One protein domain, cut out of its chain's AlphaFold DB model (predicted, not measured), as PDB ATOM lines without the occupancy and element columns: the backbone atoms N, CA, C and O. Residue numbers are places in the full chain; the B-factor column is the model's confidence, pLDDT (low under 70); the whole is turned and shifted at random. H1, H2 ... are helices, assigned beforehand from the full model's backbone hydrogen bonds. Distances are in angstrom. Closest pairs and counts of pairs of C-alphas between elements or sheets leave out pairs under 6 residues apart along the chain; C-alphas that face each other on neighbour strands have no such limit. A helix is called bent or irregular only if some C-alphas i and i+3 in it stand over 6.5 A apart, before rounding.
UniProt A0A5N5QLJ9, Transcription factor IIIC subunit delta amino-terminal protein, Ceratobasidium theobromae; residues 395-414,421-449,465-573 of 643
ATOM      1  N   ILE A 395     144.293 136.911 167.011       88.38
ATOM      2  CA  ILE A 395     145.310 137.056 165.959       88.38
ATOM      3  C   ILE A 395     144.673 137.150 164.573       88.38
ATOM      4  O   ILE A 395     145.051 137.986 163.757       88.38
ATOM      5  N   VAL A 396     143.688 136.292 164.303       90.12
ATOM      6  CA  VAL A 396     143.023 136.179 163.000       90.12
ATOM      7  C   VAL A 396     142.189 137.431 162.736       90.12
ATOM      8  O   VAL A 396     142.297 138.030 161.666       90.12
ATOM      9  N   GLY A 397     141.418 137.883 163.731       89.12
ATOM     10  CA  GLY A 397     140.627 139.112 163.639       89.12
ATOM     11  C   GLY A 397     141.492 140.372 163.523       89.12
ATOM     12  O   GLY A 397     141.203 141.247 162.703       89.12
ATOM     13  N   ASN A 398     142.581 140.441 164.291       87.00
ATOM     14  CA  ASN A 398     143.547 141.539 164.253       87.00
ATOM     15  C   ASN A 398     144.267 141.592 162.903       87.00
ATOM     16  O   ASN A 398     144.352 142.663 162.305       87.00
ATOM     17  N   LEU A 399     144.720 140.447 162.382       90.31
ATOM     18  CA  LEU A 399     145.366 140.352 161.074       90.31
ATOM     19  C   LEU A 399     144.412 140.706 159.938       90.31
ATOM     20  O   LEU A 399     144.791 141.475 159.058       90.31
ATOM     21  N   HIS A 400     143.179 140.198 159.966       90.88
ATOM     22  CA  HIS A 400     142.162 140.573 158.989       90.88
ATOM     23  C   HIS A 400     141.924 142.085 159.022       90.88
ATOM     24  O   HIS A 400     142.000 142.751 157.997       90.88
ATOM     25  N   THR A 401     141.721 142.655 160.212       87.31
ATOM     26  CA  THR A 401     141.522 144.099 160.380       87.31
ATOM     27  C   THR A 401     142.725 144.896 159.875       87.31
ATOM     28  O   THR A 401     142.537 145.886 159.170       87.31
ATOM     29  N   ALA A 402     143.948 144.460 160.185       86.12
ATOM     30  CA  ALA A 402     145.176 145.101 159.731       86.12
ATOM     31  C   ALA A 402     145.316 145.053 158.204       86.12
ATOM     32  O   ALA A 402     145.625 146.074 157.602       86.12
ATOM     33  N   LEU A 403     145.040 143.908 157.573       87.38
ATOM     34  CA  LEU A 403     145.088 143.744 156.117       87.38
ATOM     35  C   LEU A 403     143.994 144.553 155.411       87.38
ATOM     36  O   LEU A 403     144.289 145.264 154.452       87.38
ATOM     37  N   SER A 404     142.753 144.499 155.899       85.31
ATOM     38  CA  SER A 404     141.619 145.207 155.293       85.31
ATOM     39  C   SER A 404     141.707 146.722 155.457       85.31
ATOM     40  O   SER A 404     141.228 147.455 154.598       85.31
ATOM     41  N   ARG A 405     142.302 147.209 156.554       78.06
ATOM     42  CA  ARG A 405     142.467 148.648 156.822       78.06
ATOM     43  C   ARG A 405     143.817 149.195 156.379       78.06
ATOM     44  O   ARG A 405     144.066 150.385 156.571       78.06
ATOM     45  N   HIS A 406     144.704 148.367 155.826       78.81
ATOM     46  CA  HIS A 406     146.027 148.832 155.444       78.81
ATOM     47  C   HIS A 406     145.922 149.840 154.303       78.81
ATOM     48  O   HIS A 406     145.701 149.485 153.149       78.81
ATOM     49  N   ASN A 407     146.150 151.107 154.637       74.81
ATOM     50  CA  ASN A 407     146.505 152.110 153.658       74.81
ATOM     51  C   ASN A 407     148.034 152.275 153.683       74.81
ATOM     52  O   ASN A 407     148.585 152.751 154.683       74.81
ATOM     53  N   PRO A 408     148.733 151.895 152.606       68.00
ATOM     54  CA  PRO A 408     150.192 151.939 152.546       68.00
ATOM     55  C   PRO A 408     150.770 153.344 152.659       68.00
ATOM     56  O   PRO A 408     151.907 153.506 153.091       68.00
ATOM     57  N   SER A 409     149.975 154.356 152.313       65.88
ATOM     58  CA  SER A 409     150.376 155.758 152.410       65.88
ATOM     59  C   SER A 409     150.382 156.257 153.857       65.88
ATOM     60  O   SER A 409     150.997 157.277 154.145       65.88
ATOM     61  N   LEU A 410     149.672 155.567 154.758       67.00
ATOM     62  CA  LEU A 410     149.403 156.033 156.119       67.00
ATOM     63  C   LEU A 410     150.276 155.364 157.176       67.00
ATOM     64  O   LEU A 410     150.701 156.019 158.130       67.00
ATOM     65  N   CYS A 411     150.512 154.060 157.038       70.44
ATOM     66  CA  CYS A 411     151.143 153.270 158.086       70.44
ATOM     67  C   CYS A 411     152.029 152.182 157.468       70.44
ATOM     68  O   CYS A 411     151.513 151.341 156.730       70.44
ATOM     69  N   PRO A 412     153.346 152.162 157.742       71.88
ATOM     70  CA  PRO A 412     154.223 151.118 157.230       71.88
ATOM     71  C   PRO A 412     153.769 149.724 157.689       71.88
ATOM     72  O   PRO A 412     153.372 149.570 158.848       71.88
ATOM     73  N   PRO A 413     153.899 148.685 156.839       72.25
ATOM     74  CA  PRO A 413     153.517 147.310 157.169       72.25
ATOM     75  C   PRO A 413     154.024 146.829 158.527       72.25
ATOM     76  O   PRO A 413     153.288 146.196 159.276       72.25
ATOM     77  N   ALA A 414     155.264 147.187 158.866       71.38
ATOM     78  CA  ALA A 414     155.895 146.820 160.126       71.38
ATOM     79  C   ALA A 414     155.138 147.346 161.355       71.38
ATOM     80  O   ALA A 414     155.118 146.675 162.375       71.38
ATOM     81  N   MET A 421     152.934 140.036 164.939       86.38
ATOM     82  CA  MET A 421     154.197 139.298 164.976       86.38
ATOM     83  C   MET A 421     154.585 138.885 166.398       86.38
ATOM     84  O   MET A 421     155.082 137.772 166.576       86.38
ATOM     85  N   PHE A 422     154.309 139.721 167.406       83.81
ATOM     86  CA  PHE A 422     154.475 139.346 168.813       83.81
ATOM     87  C   PHE A 422     153.485 138.261 169.242       83.81
ATOM     88  O   PHE A 422     153.901 137.289 169.862       83.81
ATOM     89  N   GLU A 423     152.206 138.366 168.874       85.38
ATOM     90  CA  GLU A 423     151.225 137.313 169.183       85.38
ATOM     91  C   GLU A 423     151.574 135.998 168.486       85.38
ATOM     92  O   GLU A 423     151.484 134.914 169.072       85.38
ATOM     93  N   LEU A 424     152.023 136.107 167.235       88.06
ATOM     94  CA  LEU A 424     152.500 134.974 166.485       88.06
ATOM     95  C   LEU A 424     153.729 134.395 167.161       88.06
ATOM     96  O   LEU A 424     153.875 133.199 167.006       88.06
ATOM     97  N   TRP A 425     154.593 135.141 167.877       86.81
ATOM     98  CA  TRP A 425     155.854 134.676 168.516       86.81
ATOM     99  C   TRP A 425     155.709 133.442 169.423       86.81
ATOM    100  O   TRP A 425     156.675 132.709 169.637       86.81
ATOM    101  N   ASP A 426     154.496 133.116 169.860       87.56
ATOM    102  CA  ASP A 426     154.193 131.826 170.473       87.56
ATOM    103  C   ASP A 426     153.855 130.762 169.410       87.56
ATOM    104  O   ASP A 426     152.931 130.910 168.609       87.56
ATOM    105  N   SER A 427     154.617 129.666 169.366       91.25
ATOM    106  CA  SER A 427     154.385 128.595 168.387       91.25
ATOM    107  C   SER A 427     153.029 127.910 168.572       91.25
ATOM    108  O   SER A 427     152.456 127.439 167.590       91.25
ATOM    109  N   SER A 428     152.493 127.881 169.797       90.88
ATOM    110  CA  SER A 428     151.167 127.318 170.067       90.88
ATOM    111  C   SER A 428     150.064 128.136 169.389       90.88
ATOM    112  O   SER A 428     149.214 127.559 168.710       90.88
ATOM    113  N   ASN A 429     150.171 129.466 169.455       89.44
ATOM    114  CA  ASN A 429     149.273 130.402 168.785       89.44
ATOM    115  C   ASN A 429     149.302 130.248 167.261       89.44
ATOM    116  O   ASN A 429     148.258 130.308 166.615       89.44
ATOM    117  N   ILE A 430     150.477 130.022 166.658       92.38
ATOM    118  CA  ILE A 430     150.543 129.769 165.210       92.38
ATOM    119  C   ILE A 430     149.813 128.481 164.869       92.38
ATOM    120  O   ILE A 430     149.035 128.463 163.922       92.38
ATOM    121  N   ILE A 431     150.072 127.399 165.605       92.69
ATOM    122  CA  ILE A 431     149.485 126.092 165.302       92.69
ATOM    123  C   ILE A 431     147.956 126.160 165.403       92.69
ATOM    124  O   ILE A 431     147.272 125.640 164.523       92.69
ATOM    125  N   SER A 432     147.415 126.848 166.414       92.25
ATOM    126  CA  SER A 432     145.967 127.043 166.562       92.25
ATOM    127  C   SER A 432     145.375 127.999 165.525       92.25
ATOM    128  O   SER A 432     144.234 127.814 165.100       92.25
ATOM    129  N   ALA A 433     146.113 129.032 165.111       92.62
ATOM    130  CA  ALA A 433     145.645 130.023 164.142       92.62
ATOM    131  C   ALA A 433     145.846 129.590 162.681       92.62
ATOM    132  O   ALA A 433     145.179 130.120 161.794       92.62
ATOM    133  N   ALA A 434     146.730 128.626 162.416       94.12
ATOM    134  CA  ALA A 434     147.205 128.259 161.084       94.12
ATOM    135  C   ALA A 434     146.105 128.042 160.032       94.12
ATOM    136  O   ALA A 434     146.223 128.645 158.965       94.12
ATOM    137  N   PRO A 435     145.022 127.275 160.290       94.19
ATOM    138  CA  PRO A 435     143.972 127.071 159.287       94.19
ATOM    139  C   PRO A 435     143.336 128.387 158.820       94.19
ATOM    140  O   PRO A 435     143.086 128.585 157.633       94.19
ATOM    141  N   HIS A 436     143.136 129.317 159.752       94.06
ATOM    142  CA  HIS A 436     142.547 130.623 159.483       94.06
ATOM    143  C   HIS A 436     143.568 131.602 158.891       94.06
ATOM    144  O   HIS A 436     143.233 132.366 157.989       94.06
ATOM    145  N   LEU A 437     144.827 131.558 159.348       92.81
ATOM    146  CA  LEU A 437     145.915 132.362 158.783       92.81
ATOM    147  C   LEU A 437     146.145 132.023 157.312       92.81
ATOM    148  O   LEU A 437     146.265 132.931 156.499       92.81
ATOM    149  N   LEU A 438     146.165 130.735 156.959       93.06
ATOM    150  CA  LEU A 438     146.306 130.295 155.570       93.06
ATOM    151  C   LEU A 438     145.161 130.821 154.701       93.06
ATOM    152  O   LEU A 438     145.418 131.294 153.600       93.06
ATOM    153  N   ALA A 439     143.925 130.804 155.211       93.44
ATOM    154  CA  ALA A 439     142.768 131.343 154.500       93.44
ATOM    155  C   ALA A 439     142.847 132.870 154.309       93.44
ATOM    156  O   ALA A 439     142.601 133.355 153.210       93.44
ATOM    157  N   ILE A 440     143.233 133.630 155.340       93.31
ATOM    158  CA  ILE A 440     143.371 135.098 155.263       93.31
ATOM    159  C   ILE A 440     144.523 135.510 154.343       93.31
ATOM    160  O   ILE A 440     144.432 136.485 153.591       93.31
ATOM    161  N   LEU A 441     145.640 134.790 154.427       92.62
ATOM    162  CA  LEU A 441     146.823 135.080 153.633       92.62
ATOM    163  C   LEU A 441     146.708 134.567 152.201       92.62
ATOM    164  O   LEU A 441     147.495 135.002 151.364       92.62
ATOM    165  N   ALA A 442     145.748 133.691 151.899       91.06
ATOM    166  CA  ALA A 442     145.512 133.246 150.539       91.06
ATOM    167  C   ALA A 442     145.240 134.448 149.609       91.06
ATOM    168  O   ALA A 442     144.613 135.439 150.011       91.06
ATOM    169  N   PRO A 443     145.739 134.400 148.364       86.38
ATOM    170  CA  PRO A 443     145.393 135.390 147.355       86.38
ATOM    171  C   PRO A 443     143.892 135.332 147.035       86.38
ATOM    172  O   PRO A 443     143.314 134.267 146.820       86.38
ATOM    173  N   GLU A 444     143.252 136.497 146.991       84.62
ATOM    174  CA  GLU A 444     141.827 136.634 146.682       84.62
ATOM    175  C   GLU A 444     141.631 136.693 145.161       84.62
ATOM    176  O   GLU A 444     141.551 137.765 144.565       84.62
ATOM    177  N   TYR A 445     141.571 135.531 144.505       69.50
ATOM    178  CA  TYR A 445     141.433 135.459 143.041       69.50
ATOM    179  C   TYR A 445     140.100 136.024 142.517       69.50
ATOM    180  O   TYR A 445     140.039 136.504 141.387       69.50
ATOM    181  N   ASN A 446     139.047 136.023 143.341       64.75
ATOM    182  CA  ASN A 446     137.701 136.456 142.943       64.75
ATOM    183  C   ASN A 446     137.594 137.968 142.658       64.75
ATOM    184  O   ASN A 446     136.630 138.397 142.032       64.75
ATOM    185  N   LEU A 447     138.572 138.778 143.080       58.84
ATOM    186  CA  LEU A 447     138.592 140.226 142.827       58.84
ATOM    187  C   LEU A 447     139.103 140.599 141.426       58.84
ATOM    188  O   LEU A 447     139.000 141.755 141.023       58.84
ATOM    189  N   LEU A 448     139.653 139.643 140.672       57.78
ATOM    190  CA  LEU A 448     140.142 139.882 139.310       57.78
ATOM    191  C   LEU A 448     139.038 139.804 138.243       57.78
ATOM    192  O   LEU A 448     139.306 140.136 137.089       57.78
ATOM    193  N   ASP A 449     137.811 139.410 138.600       61.28
ATOM    194  CA  ASP A 449     136.692 139.347 137.654       61.28
ATOM    195  C   ASP A 449     136.072 140.741 137.446       61.28
ATOM    196  O   ASP A 449     135.008 141.091 137.957       61.28
ATOM    197  N   HIS A 465     142.211 150.772 142.998       63.97
ATOM    198  CA  HIS A 465     142.025 149.624 143.890       63.97
ATOM    199  C   HIS A 465     143.242 148.662 143.841       63.97
ATOM    200  O   HIS A 465     143.535 147.945 144.797       63.97
ATOM    201  N   GLU A 466     143.993 148.708 142.736       70.25
ATOM    202  CA  GLU A 466     145.278 148.054 142.517       70.25
ATOM    203  C   GLU A 466     146.379 148.415 143.525       70.25
ATOM    204  O   GLU A 466     147.040 147.503 144.022       70.25
ATOM    205  N   ASP A 467     146.577 149.691 143.881       73.50
ATOM    206  CA  ASP A 467     147.648 150.078 144.811       73.50
ATOM    207  C   ASP A 467     147.418 149.428 146.180       73.50
ATOM    208  O   ASP A 467     148.333 148.836 146.755       73.50
ATOM    209  N   SER A 468     146.183 149.458 146.685       78.56
ATOM    210  CA  SER A 468     145.828 148.798 147.948       78.56
ATOM    211  C   SER A 468     146.104 147.291 147.893       78.56
ATOM    212  O   SER A 468     146.701 146.732 148.816       78.56
ATOM    213  N   LEU A 469     145.735 146.637 146.789       82.62
ATOM    214  CA  LEU A 469     145.918 145.198 146.596       82.62
ATOM    215  C   LEU A 469     147.405 144.803 146.550       82.62
ATOM    216  O   LEU A 469     147.814 143.849 147.214       82.62
ATOM    217  N   ILE A 470     148.236 145.559 145.821       83.12
ATOM    218  CA  ILE A 470     149.689 145.327 145.747       83.12
ATOM    219  C   ILE A 470     150.315 145.410 147.142       83.12
ATOM    220  O   ILE A 470     151.147 144.574 147.505       83.12
ATOM    221  N   HIS A 471     149.916 146.395 147.943       81.38
ATOM    222  CA  HIS A 471     150.459 146.568 149.287       81.38
ATOM    223  C   HIS A 471     149.977 145.495 150.257       81.38
ATOM    224  O   HIS A 471     150.794 144.953 151.002       81.38
ATOM    225  N   GLN A 472     148.700 145.114 150.197       86.44
ATOM    226  CA  GLN A 472     148.196 143.964 150.946       86.44
ATOM    227  C   GLN A 472     148.986 142.699 150.605       86.44
ATOM    228  O   GLN A 472     149.426 142.001 151.512       86.44
ATOM    229  N   ILE A 473     149.254 142.427 149.325       88.06
ATOM    230  CA  ILE A 473     150.031 141.248 148.920       88.06
ATOM    231  C   ILE A 473     151.474 141.316 149.409       88.06
ATOM    232  O   ILE A 473     151.988 140.312 149.892       88.06
ATOM    233  N   ARG A 474     152.127 142.483 149.370       84.19
ATOM    234  CA  ARG A 474     153.462 142.663 149.972       84.19
ATOM    235  C   ARG A 474     153.460 142.375 151.474       84.19
ATOM    236  O   ARG A 474     154.401 141.767 151.989       84.19
ATOM    237  N   LEU A 475     152.401 142.783 152.169       86.19
ATOM    238  CA  LEU A 475     152.218 142.543 153.597       86.19
ATOM    239  C   LEU A 475     151.991 141.045 153.874       86.19
ATOM    240  O   LEU A 475     152.683 140.472 154.718       86.19
ATOM    241  N   LYS A 476     151.122 140.388 153.089       91.62
ATOM    242  CA  LYS A 476     150.895 138.930 153.125       91.62
ATOM    243  C   LYS A 476     152.191 138.152 152.838       91.62
ATOM    244  O   LYS A 476     152.504 137.213 153.565       91.62
ATOM    245  N   LEU A 477     152.983 138.573 151.846       88.75
ATOM    246  CA  LEU A 477     154.285 137.983 151.497       88.75
ATOM    247  C   LEU A 477     155.294 138.077 152.639       88.75
ATOM    248  O   LEU A 477     155.942 137.087 152.971       88.75
ATOM    249  N   SER A 478     155.413 139.262 153.240       86.06
ATOM    250  CA  SER A 478     156.336 139.497 154.354       86.06
ATOM    251  C   SER A 478     155.972 138.619 155.551       86.06
ATOM    252  O   SER A 478     156.848 137.999 156.153       86.06
ATOM    253  N   LEU A 479     154.674 138.495 155.849       89.94
ATOM    254  CA  LEU A 479     154.203 137.638 156.932       89.94
ATOM    255  C   LEU A 479     154.411 136.149 156.628       89.94
ATOM    256  O   LEU A 479     154.867 135.412 157.498       89.94
ATOM    257  N   ALA A 480     154.134 135.705 155.400       91.69
ATOM    258  CA  ALA A 480     154.388 134.327 154.986       91.69
ATOM    259  C   ALA A 480     155.882 133.979 155.096       91.69
ATOM    260  O   ALA A 480     156.228 132.936 155.646       91.69
ATOM    261  N   LEU A 481     156.773 134.876 154.661       89.06
ATOM    262  CA  LEU A 481     158.219 134.687 154.781       89.06
ATOM    263  C   LEU A 481     158.677 134.630 156.246       89.06
ATOM    264  O   LEU A 481     159.498 133.782 156.599       89.06
ATOM    265  N   PHE A 482     158.134 135.497 157.105       89.12
ATOM    266  CA  PHE A 482     158.379 135.449 158.548       89.12
ATOM    267  C   PHE A 482     157.961 134.098 159.145       89.12
ATOM    268  O   PHE A 482     158.730 133.493 159.891       89.12
ATOM    269  N   LEU A 483     156.777 133.597 158.779       91.88
ATOM    270  CA  LEU A 483     156.267 132.308 159.248       91.88
ATOM    271  C   LEU A 483     157.112 131.132 158.738       91.88
ATOM    272  O   LEU A 483     157.387 130.221 159.506       91.88
ATOM    273  N   ILE A 484     157.589 131.154 157.489       92.31
ATOM    274  CA  ILE A 484     158.455 130.096 156.933       92.31
ATOM    275  C   ILE A 484     159.794 130.011 157.670       92.31
ATOM    276  O   ILE A 484     160.273 128.918 157.961       92.31
ATOM    277  N   ASN A 485     160.409 131.157 157.969       89.50
ATOM    278  CA  ASN A 485     161.751 131.212 158.559       89.50
ATOM    279  C   ASN A 485     161.767 130.948 160.067       89.50
ATOM    280  O   ASN A 485     162.803 131.092 160.724       89.50
ATOM    281  N   ARG A 486     160.624 130.589 160.640       88.56
ATOM    282  CA  ARG A 486     160.475 130.512 162.076       88.56
ATOM    283  C   ARG A 486     160.795 129.137 162.649       88.56
ATOM    284  O   ARG A 486     160.273 128.110 162.227       88.56
ATOM    285  N   LEU A 487     161.568 129.151 163.732       81.44
ATOM    286  CA  LEU A 487     161.865 127.969 164.533       81.44
ATOM    287  C   LEU A 487     160.648 127.513 165.357       81.44
ATOM    288  O   LEU A 487     159.945 128.321 165.962       81.44
ATOM    289  N   GLY A 488     160.432 126.196 165.421       86.31
ATOM    290  CA  GLY A 488     159.399 125.575 166.260       86.31
ATOM    291  C   GLY A 488     158.042 125.350 165.583       86.31
ATOM    292  O   GLY A 488     157.131 124.845 166.236       86.31
ATOM    293  N   ILE A 489     157.900 125.682 164.299       91.81
ATOM    294  CA  ILE A 489     156.746 125.283 163.482       91.81
ATOM    295  C   ILE A 489     156.983 123.866 162.939       91.81
ATOM    296  O   ILE A 489     158.114 123.490 162.633       91.81
ATOM    297  N   SER A 490     155.927 123.054 162.823       94.75
ATOM    298  CA  SER A 490     156.045 121.718 162.229       94.75
ATOM    299  C   SER A 490     156.427 121.802 160.745       94.75
ATOM    300  O   SER A 490     156.005 122.712 160.026       94.75
ATOM    301  N   ASN A 491     157.190 120.826 160.246       94.75
ATOM    302  CA  ASN A 491     157.588 120.794 158.832       94.75
ATOM    303  C   ASN A 491     156.371 120.816 157.891       94.75
ATOM    304  O   ASN A 491     156.402 121.499 156.874       94.75
ATOM    305  N   GLY A 492     155.279 120.135 158.261       95.69
ATOM    306  CA  GLY A 492     154.047 120.123 157.468       95.69
ATOM    307  C   GLY A 492     153.417 121.509 157.324       95.69
ATOM    308  O   GLY A 492     153.041 121.902 156.222       95.69
ATOM    309  N   LEU A 493     153.361 122.281 158.412       93.19
ATOM    310  CA  LEU A 493     152.835 123.644 158.372       93.19
ATOM    311  C   LEU A 493     153.799 124.606 157.652       93.19
ATOM    312  O   LEU A 493     153.360 125.461 156.888       93.19
ATOM    313  N   THR A 494     155.109 124.410 157.812       94.62
ATOM    314  CA  THR A 494     156.135 125.155 157.059       94.62
ATOM    315  C   THR A 494     155.965 124.957 155.551       94.62
ATOM    316  O   THR A 494     155.964 125.931 154.803       94.62
ATOM    317  N   SER A 495     155.740 123.719 155.095       95.00
ATOM    318  CA  SER A 495     155.465 123.427 153.682       95.00
ATOM    319  C   SER A 495     154.175 124.084 153.183       95.00
ATOM    320  O   SER A 495     154.151 124.592 152.066       95.00
ATOM    321  N   GLN A 496     153.118 124.144 154.002       94.75
ATOM    322  CA  GLN A 496     151.888 124.862 153.635       94.75
ATOM    323  C   GLN A 496     152.137 126.368 153.466       94.75
ATOM    324  O   GLN A 496     151.688 126.952 152.479       94.75
ATOM    325  N   PHE A 497     152.906 126.990 154.366       93.75
ATOM    326  CA  PHE A 497     153.290 128.396 154.213       93.75
ATOM    327  C   PHE A 497     154.212 128.632 153.010       93.75
ATOM    328  O   PHE A 497     154.077 129.663 152.359       93.75
ATOM    329  N   GLN A 498     155.096 127.690 152.662       93.81
ATOM    330  CA  GLN A 498     155.907 127.766 151.438       93.81
ATOM    331  C   GLN A 498     155.037 127.755 150.180       93.81
ATOM    332  O   GLN A 498     155.215 128.609 149.313       93.81
ATOM    333  N   VAL A 499     154.062 126.843 150.096       91.94
ATOM    334  CA  VAL A 499     153.100 126.800 148.979       91.94
ATOM    335  C   VAL A 499     152.333 128.121 148.879       91.94
ATOM    336  O   VAL A 499     152.232 128.698 147.798       91.94
ATOM    337  N   LEU A 500     151.857 128.643 150.010       91.94
ATOM    338  CA  LEU A 500     151.183 129.937 150.069       91.94
ATOM    339  C   LEU A 500     152.093 131.095 149.627       91.94
ATOM    340  O   LEU A 500     151.659 131.963 148.872       91.94
ATOM    341  N   TYR A 501     153.348 131.121 150.078       92.06
ATOM    342  CA  TYR A 501     154.322 132.135 149.682       92.06
ATOM    343  C   TYR A 501     154.550 132.121 148.170       92.06
ATOM    344  O   TYR A 501     154.521 133.179 147.548       92.06
ATOM    345  N   HIS A 502     154.691 130.939 147.561       88.19
ATOM    346  CA  HIS A 502     154.781 130.814 146.107       88.19
ATOM    347  C   HIS A 502     153.534 131.378 145.409       88.19
ATOM    348  O   HIS A 502     153.681 132.244 144.549       88.19
ATOM    349  N   ALA A 503     152.328 131.005 145.850       86.06
ATOM    350  CA  ALA A 503     151.079 131.535 145.292       86.06
ATOM    351  C   ALA A 503     150.955 133.069 145.432       86.06
ATOM    352  O   ALA A 503     150.445 133.757 144.542       86.06
ATOM    353  N   LEU A 504     151.447 133.638 146.536       87.94
ATOM    354  CA  LEU A 504     151.483 135.084 146.754       87.94
ATOM    355  C   LEU A 504     152.508 135.789 145.859       87.94
ATOM    356  O   LEU A 504     152.205 136.862 145.336       87.94
ATOM    357  N   VAL A 505     153.697 135.208 145.656       85.69
ATOM    358  CA  VAL A 505     154.727 135.756 144.751       85.69
ATOM    359  C   VAL A 505     154.185 135.784 143.330       85.69
ATOM    360  O   VAL A 505     154.262 136.803 142.648       85.69
ATOM    361  N   GLU A 506     153.578 134.682 142.914       82.88
ATOM    362  CA  GLU A 506     152.908 134.536 141.630       82.88
ATOM    363  C   GLU A 506     151.815 135.596 141.419       82.88
ATOM    364  O   GLU A 506     151.785 136.269 140.387       82.88
ATOM    365  N   THR A 507     150.969 135.813 142.428       82.94
ATOM    366  CA  THR A 507     149.919 136.844 142.388       82.94
ATOM    367  C   THR A 507     150.513 138.257 142.339       82.94
ATOM    368  O   THR A 507     150.044 139.099 141.573       82.94
ATOM    369  N   ALA A 508     151.578 138.527 143.102       84.12
ATOM    370  CA  ALA A 508     152.271 139.816 143.091       84.12
ATOM    371  C   ALA A 508     152.867 140.133 141.713       84.12
ATOM    372  O   ALA A 508     152.749 141.260 141.230       84.12
ATOM    373  N   VAL A 509     153.483 139.136 141.069       80.25
ATOM    374  CA  VAL A 509     154.026 139.250 139.710       80.25
ATOM    375  C   VAL A 509     152.900 139.499 138.708       80.25
ATOM    376  O   VAL A 509     153.018 140.407 137.885       80.25
ATOM    377  N   ALA A 510     151.791 138.762 138.809       77.31
ATOM    378  CA  ALA A 510     150.632 138.943 137.938       77.31
ATOM    379  C   ALA A 510     150.053 140.363 138.022       77.31
ATOM    380  O   ALA A 510     149.822 140.995 136.990       77.31
ATOM    381  N   LEU A 511     149.889 140.896 139.235       80.56
ATOM    382  CA  LEU A 511     149.415 142.266 139.442       80.56
ATOM    383  C   LEU A 511     150.414 143.310 138.973       80.56
ATOM    384  O   LEU A 511     150.019 144.277 138.337       80.56
ATOM    385  N   HIS A 512     151.708 143.110 139.223       79.25
ATOM    386  CA  HIS A 512     152.721 144.023 138.709       79.25
ATOM    387  C   HIS A 512     152.677 144.095 137.178       79.25
ATOM    388  O   HIS A 512     152.762 145.182 136.605       79.25
ATOM    389  N   ILE A 513     152.496 142.945 136.521       74.00
ATOM    390  CA  ILE A 513     152.317 142.867 135.072       74.00
ATOM    391  C   ILE A 513     151.061 143.592 134.625       74.00
ATOM    392  O   ILE A 513     151.145 144.434 133.731       74.00
ATOM    393  N   ARG A 514     149.936 143.340 135.286       74.94
ATOM    394  CA  ARG A 514     148.680 144.031 135.015       74.94
ATOM    395  C   ARG A 514     148.823 145.550 135.119       74.94
ATOM    396  O   ARG A 514     148.602 146.235 134.128       74.94
ATOM    397  N   THR A 515     149.278 146.062 136.260       77.88
ATOM    398  CA  THR A 515     149.427 147.502 136.509       77.88
ATOM    399  C   THR A 515     150.382 148.151 135.511       77.88
ATOM    400  O   THR A 515     150.156 149.277 135.074       77.88
ATOM    401  N   LYS A 516     151.457 147.465 135.099       73.94
ATOM    402  CA  LYS A 516     152.332 147.981 134.038       73.94
ATOM    403  C   LYS A 516     151.589 148.076 132.709       73.94
ATOM    404  O   LYS A 516     151.644 149.136 132.096       73.94
ATOM    405  N   VAL A 517     150.870 147.034 132.302       69.44
ATOM    406  CA  VAL A 517     150.100 147.006 131.045       69.44
ATOM    407  C   VAL A 517     148.974 148.044 131.043       69.44
ATOM    408  O   VAL A 517     148.797 148.741 130.050       69.44
ATOM    409  N   GLU A 518     148.250 148.214 132.146       73.88
ATOM    410  CA  GLU A 518     147.202 149.234 132.256       73.88
ATOM    411  C   GLU A 518     147.782 150.652 132.192       73.88
ATOM    412  O   GLU A 518     147.282 151.480 131.436       73.88
ATOM    413  N   ASN A 519     148.887 150.925 132.899       70.69
ATOM    414  CA  ASN A 519     149.578 152.217 132.807       70.69
ATOM    415  C   ASN A 519     150.036 152.519 131.378       70.69
ATOM    416  O   ASN A 519     149.922 153.650 130.914       70.69
ATOM    417  N   ILE A 520     150.534 151.494 130.695       66.56
ATOM    418  CA  ILE A 520     150.947 151.524 129.296       66.56
ATOM    419  C   ILE A 520     149.779 151.909 128.378       66.56
ATOM    420  O   ILE A 520     149.929 152.797 127.542       66.56
ATOM    421  N   VAL A 521     148.620 151.267 128.549       67.94
ATOM    422  CA  VAL A 521     147.415 151.533 127.750       67.94
ATOM    423  C   VAL A 521     146.857 152.925 128.064       67.94
ATOM    424  O   VAL A 521     146.455 153.644 127.155       67.94
ATOM    425  N   ALA A 522     146.872 153.335 129.335       69.50
ATOM    426  CA  ALA A 522     146.327 154.615 129.788       69.50
ATOM    427  C   ALA A 522     147.169 155.830 129.360       69.50
ATOM    428  O   ALA A 522     146.613 156.887 129.072       69.50
ATOM    429  N   HIS A 523     148.497 155.698 129.300       67.69
ATOM    430  CA  HIS A 523     149.410 156.781 128.898       67.69
ATOM    431  C   HIS A 523     149.732 156.757 127.403       67.69
ATOM    432  O   HIS A 523     150.691 157.391 126.958       67.69
ATOM    433  N   TYR A 524     148.929 156.040 126.617       65.56
ATOM    434  CA  TYR A 524     149.117 155.892 125.187       65.56
ATOM    435  C   TYR A 524     148.803 157.191 124.423       65.56
ATOM    436  O   TYR A 524     147.781 157.324 123.759       65.56
ATOM    437  N   ASN A 525     149.715 158.162 124.506       59.41
ATOM    438  CA  ASN A 525     149.702 159.408 123.732       59.41
ATOM    439  C   ASN A 525     150.705 159.375 122.556       59.41
ATOM    440  O   ASN A 525     151.119 160.418 122.054       59.41
ATOM    441  N   GLY A 526     151.101 158.180 122.096       58.59
ATOM    442  CA  GLY A 526     151.877 157.993 120.862       58.59
ATOM    443  C   GLY A 526     153.386 158.275 120.946       58.59
ATOM    444  O   GLY A 526     154.034 158.419 119.909       58.59
ATOM    445  N   SER A 527     153.981 158.354 122.141       62.66
ATOM    446  CA  SER A 527     155.440 158.484 122.293       62.66
ATOM    447  C   SER A 527     156.151 157.142 122.065       62.66
ATOM    448  O   SER A 527     155.905 156.154 122.754       62.66
ATOM    449  N   LEU A 528     157.095 157.115 121.118       59.19
ATOM    450  CA  LEU A 528     157.888 155.934 120.732       59.19
ATOM    451  C   LEU A 528     158.697 155.299 121.888       59.19
ATOM    452  O   LEU A 528     159.035 154.116 121.835       59.19
ATOM    453  N   VAL A 529     159.029 156.083 122.921       63.44
ATOM    454  CA  VAL A 529     159.825 155.640 124.085       63.44
ATOM    455  C   VAL A 529     159.006 154.734 125.008       63.44
ATOM    456  O   VAL A 529     159.535 153.784 125.591       63.44
ATOM    457  N   ASP A 530     157.696 154.960 125.082       59.84
ATOM    458  CA  ASP A 530     156.813 154.118 125.882       59.84
ATOM    459  C   ASP A 530     156.697 152.729 125.237       59.84
ATOM    460  O   ASP A 530     156.819 151.717 125.925       59.84
ATOM    461  N   HIS A 531     156.635 152.650 123.900       60.75
ATOM    462  CA  HIS A 531     156.569 151.387 123.146       60.75
ATOM    463  C   HIS A 531     157.729 150.422 123.410       60.75
ATOM    464  O   HIS A 531     157.515 149.211 123.449       60.75
ATOM    465  N   THR A 532     158.951 150.921 123.601       63.09
ATOM    466  CA  THR A 532     160.122 150.063 123.858       63.09
ATOM    467  C   THR A 532     160.097 149.482 125.267       63.09
ATOM    468  O   THR A 532     160.415 148.308 125.450       63.09
ATOM    469  N   THR A 533     159.641 150.261 126.250       61.81
ATOM    470  CA  THR A 533     159.455 149.794 127.633       61.81
ATOM    471  C   THR A 533     158.334 148.754 127.714       61.81
ATOM    472  O   THR A 533     158.482 147.729 128.380       61.81
ATOM    473  N   ILE A 534     157.250 148.974 126.963       61.94
ATOM    474  CA  ILE A 534     156.121 148.048 126.796       61.94
ATOM    475  C   ILE A 534     156.587 146.710 126.219       61.94
ATOM    476  O   ILE A 534     156.326 145.650 126.789       61.94
ATOM    477  N   LEU A 535     157.313 146.760 125.102       63.78
ATOM    478  CA  LEU A 535     157.835 145.581 124.417       63.78
ATOM    479  C   LEU A 535     158.841 144.816 125.269       63.78
ATOM    480  O   LEU A 535     158.726 143.600 125.380       63.78
ATOM    481  N   ALA A 536     159.788 145.507 125.907       66.25
ATOM    482  CA  ALA A 536     160.755 144.874 126.799       66.25
ATOM    483  C   ALA A 536     160.062 144.178 127.980       66.25
ATOM    484  O   ALA A 536     160.455 143.080 128.367       66.25
ATOM    485  N   PHE A 537     158.993 144.776 128.510       66.12
ATOM    486  CA  PHE A 537     158.209 144.185 129.586       66.12
ATOM    487  C   PHE A 537     157.431 142.939 129.139       66.12
ATOM    488  O   PHE A 537     157.520 141.895 129.782       66.12
ATOM    489  N   ILE A 538     156.723 143.014 128.007       65.06
ATOM    490  CA  ILE A 538     155.959 141.892 127.433       65.06
ATOM    491  C   ILE A 538     156.894 140.733 127.054       65.06
ATOM    492  O   ILE A 538     156.610 139.574 127.361       65.06
ATOM    493  N   LEU A 539     158.035 141.044 126.432       64.75
ATOM    494  CA  LEU A 539     159.059 140.066 126.063       64.75
ATOM    495  C   LEU A 539     159.810 139.521 127.286       64.75
ATOM    496  O   LEU A 539     160.254 138.382 127.257       64.75
ATOM    497  N   GLY A 540     159.938 140.272 128.380       63.66
ATOM    498  CA  GLY A 540     160.462 139.749 129.646       63.66
ATOM    499  C   GLY A 540     159.468 138.809 130.340       63.66
ATOM    500  O   GLY A 540     159.841 137.738 130.823       63.66
ATOM    501  N   ALA A 541     158.180 139.162 130.325       59.59
ATOM    502  CA  ALA A 541     157.104 138.390 130.945       59.59
ATOM    503  C   ALA A 541     156.827 137.046 130.245       59.59
ATOM    504  O   ALA A 541     156.253 136.140 130.852       59.59
ATOM    505  N   GLN A 542     157.250 136.863 128.988       60.44
ATOM    506  CA  GLN A 542     157.111 135.576 128.294       60.44
ATOM    507  C   GLN A 542     157.972 134.461 128.914       60.44
ATOM    508  O   GLN A 542     157.628 133.287 128.789       60.44
ATOM    509  N   TYR A 543     159.043 134.842 129.619       61.50
ATOM    510  CA  TYR A 543     159.965 133.933 130.301       61.50
ATOM    511  C   TYR A 543     159.679 133.790 131.801       61.50
ATOM    512  O   TYR A 543     160.320 132.978 132.466       61.50
ATOM    513  N   CYS A 544     158.727 134.552 132.349       54.34
ATOM    514  CA  CYS A 544     158.275 134.333 133.719       54.34
ATOM    515  C   CYS A 544     157.402 133.069 133.764       54.34
ATOM    516  O   CYS A 544     156.484 132.956 132.945       54.34
ATOM    517  N   PRO A 545     157.652 132.121 134.687       56.41
ATOM    518  CA  PRO A 545     156.738 131.010 134.908       56.41
ATOM    519  C   PRO A 545     155.379 131.580 135.322       56.41
ATOM    520  O   PRO A 545     155.281 132.325 136.297       56.41
ATOM    521  N   ILE A 546     154.352 131.294 134.522       57.06
ATOM    522  CA  ILE A 546     152.994 131.775 134.765       57.06
ATOM    523  C   ILE A 546     152.231 130.652 135.463       57.06
ATOM    524  O   ILE A 546     152.185 129.549 134.918       57.06
ATOM    525  N   PRO A 547     151.617 130.921 136.620       56.03
ATOM    526  CA  PRO A 547     150.773 129.947 137.299       56.03
ATOM    527  C   PRO A 547     149.616 129.513 136.406       56.03
ATOM    528  O   PRO A 547     148.989 130.350 135.747       56.03
ATOM    529  N   ASP A 548     149.252 128.232 136.457       60.44
ATOM    530  CA  ASP A 548     148.109 127.698 135.707       60.44
ATOM    531  C   ASP A 548     146.809 128.467 136.006       60.44
ATOM    532  O   ASP A 548     145.990 128.672 135.108       60.44
ATOM    533  N   SER A 549     146.660 128.987 137.230       50.50
ATOM    534  CA  SER A 549     145.494 129.756 137.690       50.50
ATOM    535  C   SER A 549     145.288 131.098 136.979       50.50
ATOM    536  O   SER A 549     144.156 131.563 136.874       50.50
ATOM    537  N   VAL A 550     146.346 131.713 136.444       56.31
ATOM    538  CA  VAL A 550     146.284 132.966 135.663       56.31
ATOM    539  C   VAL A 550     146.706 132.769 134.203       56.31
ATOM    540  O   VAL A 550     146.680 133.714 133.412       56.31
ATOM    541  N   SER A 551     147.033 131.534 133.814       67.44
ATOM    542  CA  SER A 551     147.513 131.171 132.477       67.44
ATOM    543  C   SER A 551     146.555 131.579 131.354       67.44
ATOM    544  O   SER A 551     147.012 132.064 130.319       67.44
ATOM    545  N   ALA A 552     145.239 131.454 131.553       69.69
ATOM    546  CA  ALA A 552     144.233 131.821 130.556       69.69
ATOM    547  C   ALA A 552     144.201 133.337 130.304       69.69
ATOM    548  O   ALA A 552     144.256 133.778 129.154       69.69
ATOM    549  N   TRP A 553     144.195 134.137 131.374       61.41
ATOM    550  CA  TRP A 553     144.237 135.597 131.289       61.41
ATOM    551  C   TRP A 553     145.552 136.082 130.675       61.41
ATOM    552  O   TRP A 553     145.548 136.883 129.743       61.41
ATOM    553  N   PHE A 554     146.684 135.528 131.106       62.16
ATOM    554  CA  PHE A 554     147.981 135.839 130.511       62.16
ATOM    555  C   PHE A 554     148.088 135.417 129.049       62.16
ATOM    556  O   PHE A 554     148.730 136.104 128.260       62.16
ATOM    557  N   SER A 555     147.469 134.301 128.668       70.19
ATOM    558  CA  SER A 555     147.416 133.864 127.272       70.19
ATOM    559  C   SER A 555     146.613 134.846 126.425       70.19
ATOM    560  O   SER A 555     147.053 135.194 125.329       70.19
ATOM    561  N   GLN A 556     145.498 135.355 126.955       71.31
ATOM    562  CA  GLN A 556     144.721 136.423 126.328       71.31
ATOM    563  C   GLN A 556     145.539 137.717 126.222       71.31
ATOM    564  O   GLN A 556     145.595 138.315 125.153       71.31
ATOM    565  N   LEU A 557     146.247 138.108 127.282       61.19
ATOM    566  CA  LEU A 557     147.066 139.318 127.297       61.19
ATOM    567  C   LEU A 557     148.269 139.216 126.346       61.19
ATOM    568  O   LEU A 557     148.598 140.177 125.655       61.19
ATOM    569  N   ARG A 558     148.886 138.032 126.233       66.81
ATOM    570  CA  ARG A 558     149.911 137.720 125.221       66.81
ATOM    571  C   ARG A 558     149.338 137.779 123.807       66.81
ATOM    572  O   ARG A 558     150.024 138.250 122.905       66.81
ATOM    573  N   ALA A 559     148.114 137.297 123.591       70.06
ATOM    574  CA  ALA A 559     147.441 137.394 122.298       70.06
ATOM    575  C   ALA A 559     147.176 138.861 121.921       70.06
ATOM    576  O   ALA A 559     147.644 139.292 120.871       70.06
ATOM    577  N   GLN A 560     146.578 139.640 122.824       64.69
ATOM    578  CA  GLN A 560     146.332 141.077 122.644       64.69
ATOM    579  C   GLN A 560     147.630 141.864 122.432       64.69
ATOM    580  O   GLN A 560     147.707 142.721 121.562       64.69
ATOM    581  N   SER A 561     148.687 141.530 123.176       61.09
ATOM    582  CA  SER A 561     150.009 142.138 122.997       61.09
ATOM    583  C   SER A 561     150.589 141.851 121.612       61.09
ATOM    584  O   SER A 561     151.159 142.741 120.988       61.09
ATOM    585  N   ARG A 562     150.447 140.617 121.107       67.38
ATOM    586  CA  ARG A 562     150.901 140.246 119.758       67.38
ATOM    587  C   ARG A 562     150.106 140.961 118.673       67.38
ATOM    588  O   ARG A 562     150.717 141.482 117.745       67.38
ATOM    589  N   GLU A 563     148.785 141.024 118.816       71.25
ATOM    590  CA  GLU A 563     147.910 141.782 117.914       71.25
ATOM    591  C   GLU A 563     148.298 143.261 117.898       71.25
ATOM    592  O   GLU A 563     148.494 143.829 116.828       71.25
ATOM    593  N   TYR A 564     148.549 143.852 119.066       65.56
ATOM    594  CA  TYR A 564     148.981 145.241 119.189       65.56
ATOM    595  C   TYR A 564     150.342 145.508 118.527       65.56
ATOM    596  O   TYR A 564     150.497 146.487 117.792       65.56
ATOM    597  N   ILE A 565     151.331 144.629 118.744       66.19
ATOM    598  CA  ILE A 565     152.651 144.697 118.087       66.19
ATOM    599  C   ILE A 565     152.503 144.640 116.563       66.19
ATOM    600  O   ILE A 565     153.214 145.353 115.846       66.19
ATOM    601  N   GLN A 566     151.592 143.795 116.077       74.50
ATOM    602  CA  GLN A 566     151.318 143.611 114.657       74.50
ATOM    603  C   GLN A 566     150.603 144.828 114.055       74.50
ATOM    604  O   GLN A 566     151.025 145.324 113.009       74.50
ATOM    605  N   GLU A 567     149.578 145.345 114.734       76.38
ATOM    606  CA  GLU A 567     148.790 146.510 114.322       76.38
ATOM    607  C   GLU A 567     149.658 147.772 114.222       76.38
ATOM    608  O   GLU A 567     149.606 148.496 113.228       76.38
ATOM    609  N   HIS A 568     150.551 147.979 115.192       72.38
ATOM    610  CA  HIS A 568     151.406 149.167 115.269       72.38
ATOM    611  C   HIS A 568     152.756 149.004 114.552       72.38
ATOM    612  O   HIS A 568     153.619 149.876 114.648       72.38
ATOM    613  N   ARG A 569     152.962 147.890 113.828       78.06
ATOM    614  CA  ARG A 569     154.208 147.551 113.104       78.06
ATOM    615  C   ARG A 569     155.483 147.658 113.952       78.06
ATOM    616  O   ARG A 569     156.577 147.839 113.414       78.06
ATOM    617  N   LEU A 570     155.374 147.491 115.269       65.75
ATOM    618  CA  LEU A 570     156.508 147.655 116.185       65.75
ATOM    619  C   LEU A 570     157.575 146.568 115.984       65.75
ATOM    620  O   LEU A 570     158.747 146.789 116.278       65.75
ATOM    621  N   GLY A 571     157.194 145.424 115.405       64.88
ATOM    622  CA  GLY A 571     158.125 144.358 115.030       64.88
ATOM    623  C   GLY A 571     159.212 144.791 114.035       64.88
ATOM    624  O   GLY A 571     160.276 144.187 114.029       64.88
ATOM    625  N   ALA A 572     158.995 145.855 113.249       64.12
ATOM    626  CA  ALA A 572     160.010 146.403 112.340       64.12
ATOM    627  C   ALA A 572     161.019 147.339 113.037       64.12
ATOM    628  O   ALA A 572     162.062 147.649 112.465       64.12
ATOM    629  N   MET A 573     160.709 147.800 114.256       55.72
ATOM    630  CA  MET A 573     161.586 148.646 115.079       55.72
ATOM    631  C   MET A 573     162.367 147.859 116.133       55.72
ATOM    632  O   MET A 573     163.374 148.355 116.638       55.72
TER     633      MET A 573
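AT A GLANCE: This is residues 395 to 414, 421 to 449 and 465 to 573 of the 643 residues of the protein "Transcription factor IIIC subunit delta amino-terminal protein" of Ceratobasidium theobromae (UniProt A0A5N5QLJ9). One long helix, H6, makes the spine of a loose, elongated helical bundle, with two groups of roughly aligned helices at its two ends. H5 folds back along the first part of H6, with H1 and H3 on that end too; H7 folds back at the other end, and H8 runs close by, with the turn of residues 522 to 527 sticking out. The printed part has 158 residues with eight named helices, H1 to H8 in chain order, and no named strand; the class is all helix. The radius of gyration of the C-alphas is 19.1 A, and the spans are 61 by 34 by 25 A.

IN THESE COORDINATES: H1, residues 395 to 404, begins with C-alpha 395 at (145.310, 137.056, 165.959) and is 13.9 A long. H2 is residues 421 to 424. H3, residues 427 to 441, 17.8 A, is irregular: C-alphas 432 and 435 are 7.5 A apart. H4 is residues 445 to 448. H5, residues 465 to 484, is 28.7 A long. H6, residues 491 to 522, measures 46.0 A and begins with C-alpha 491 at (157.588, 120.794, 158.832). H7, residues 528 to 541, measures 20.3 A. H8, residues 548 to 567, 28.5 A, ends with C-alpha 567 at (148.790, 146.510, 114.322); it is irregular, C-alphas 549 and 552 being 7.5 A apart, with a kink of 26 degrees near residue 555.

HOW THE PARTS SIT: H1 touches H3 the same way at a shallow tilt of 32 degrees, the closest C-alphas being those of Val 396 and Leu 437, 6.4 A. H1 only just touches H5, with 3 pairs of C-alphas within 8 A; Leu 403 and Gln 472 have the closest C-alphas, 6.0 A. H2 is close to H3 but not clearly touching, the C-alphas of Leu 424 and Ile 430 being 5.7 A apart. H4 touches no helix. H6 is the hub, touching H3, H5 and H7. H5 and H6 form a helical hairpin, a shallow tilt of 23 degrees, opposite ways, closest at the C-alphas of Ile 484 and Thr 494, 5.5 A. H6 touches H3 with residues 493 to 500 alone, the C-alphas of Leu 438 and Leu 500 being closest at 7.4 A. H6 and H7 form another helical hairpin, closest at the C-alphas of Ile 520 and Ile 534, 6.7 A. H8 is close to H6 but not clearly touching, the C-alphas of Ala 510 and Val 550 being 7.7 A apart. Every O i to N i+4 pair is within hydrogen-bond range in H1, H5 and H6; the figures are 9 of 11 in H3, 8 of 10 in H7 and 14 of 16 in H8, while H2 and H4 are too short for such a pair.

THE WHOLE: The two C-alphas farthest apart, those of Ser 428 and Ala 572, are 61.4 A apart. Residues 415 to 420 and 450 to 464 are not printed, with C-alpha gaps of 9.1 A and 13.2 A. Of the links that are printed whole, none is long. The mean pLDDT of the printed part is 77.4, with 56 residues under 70, among them residues 520 to 554.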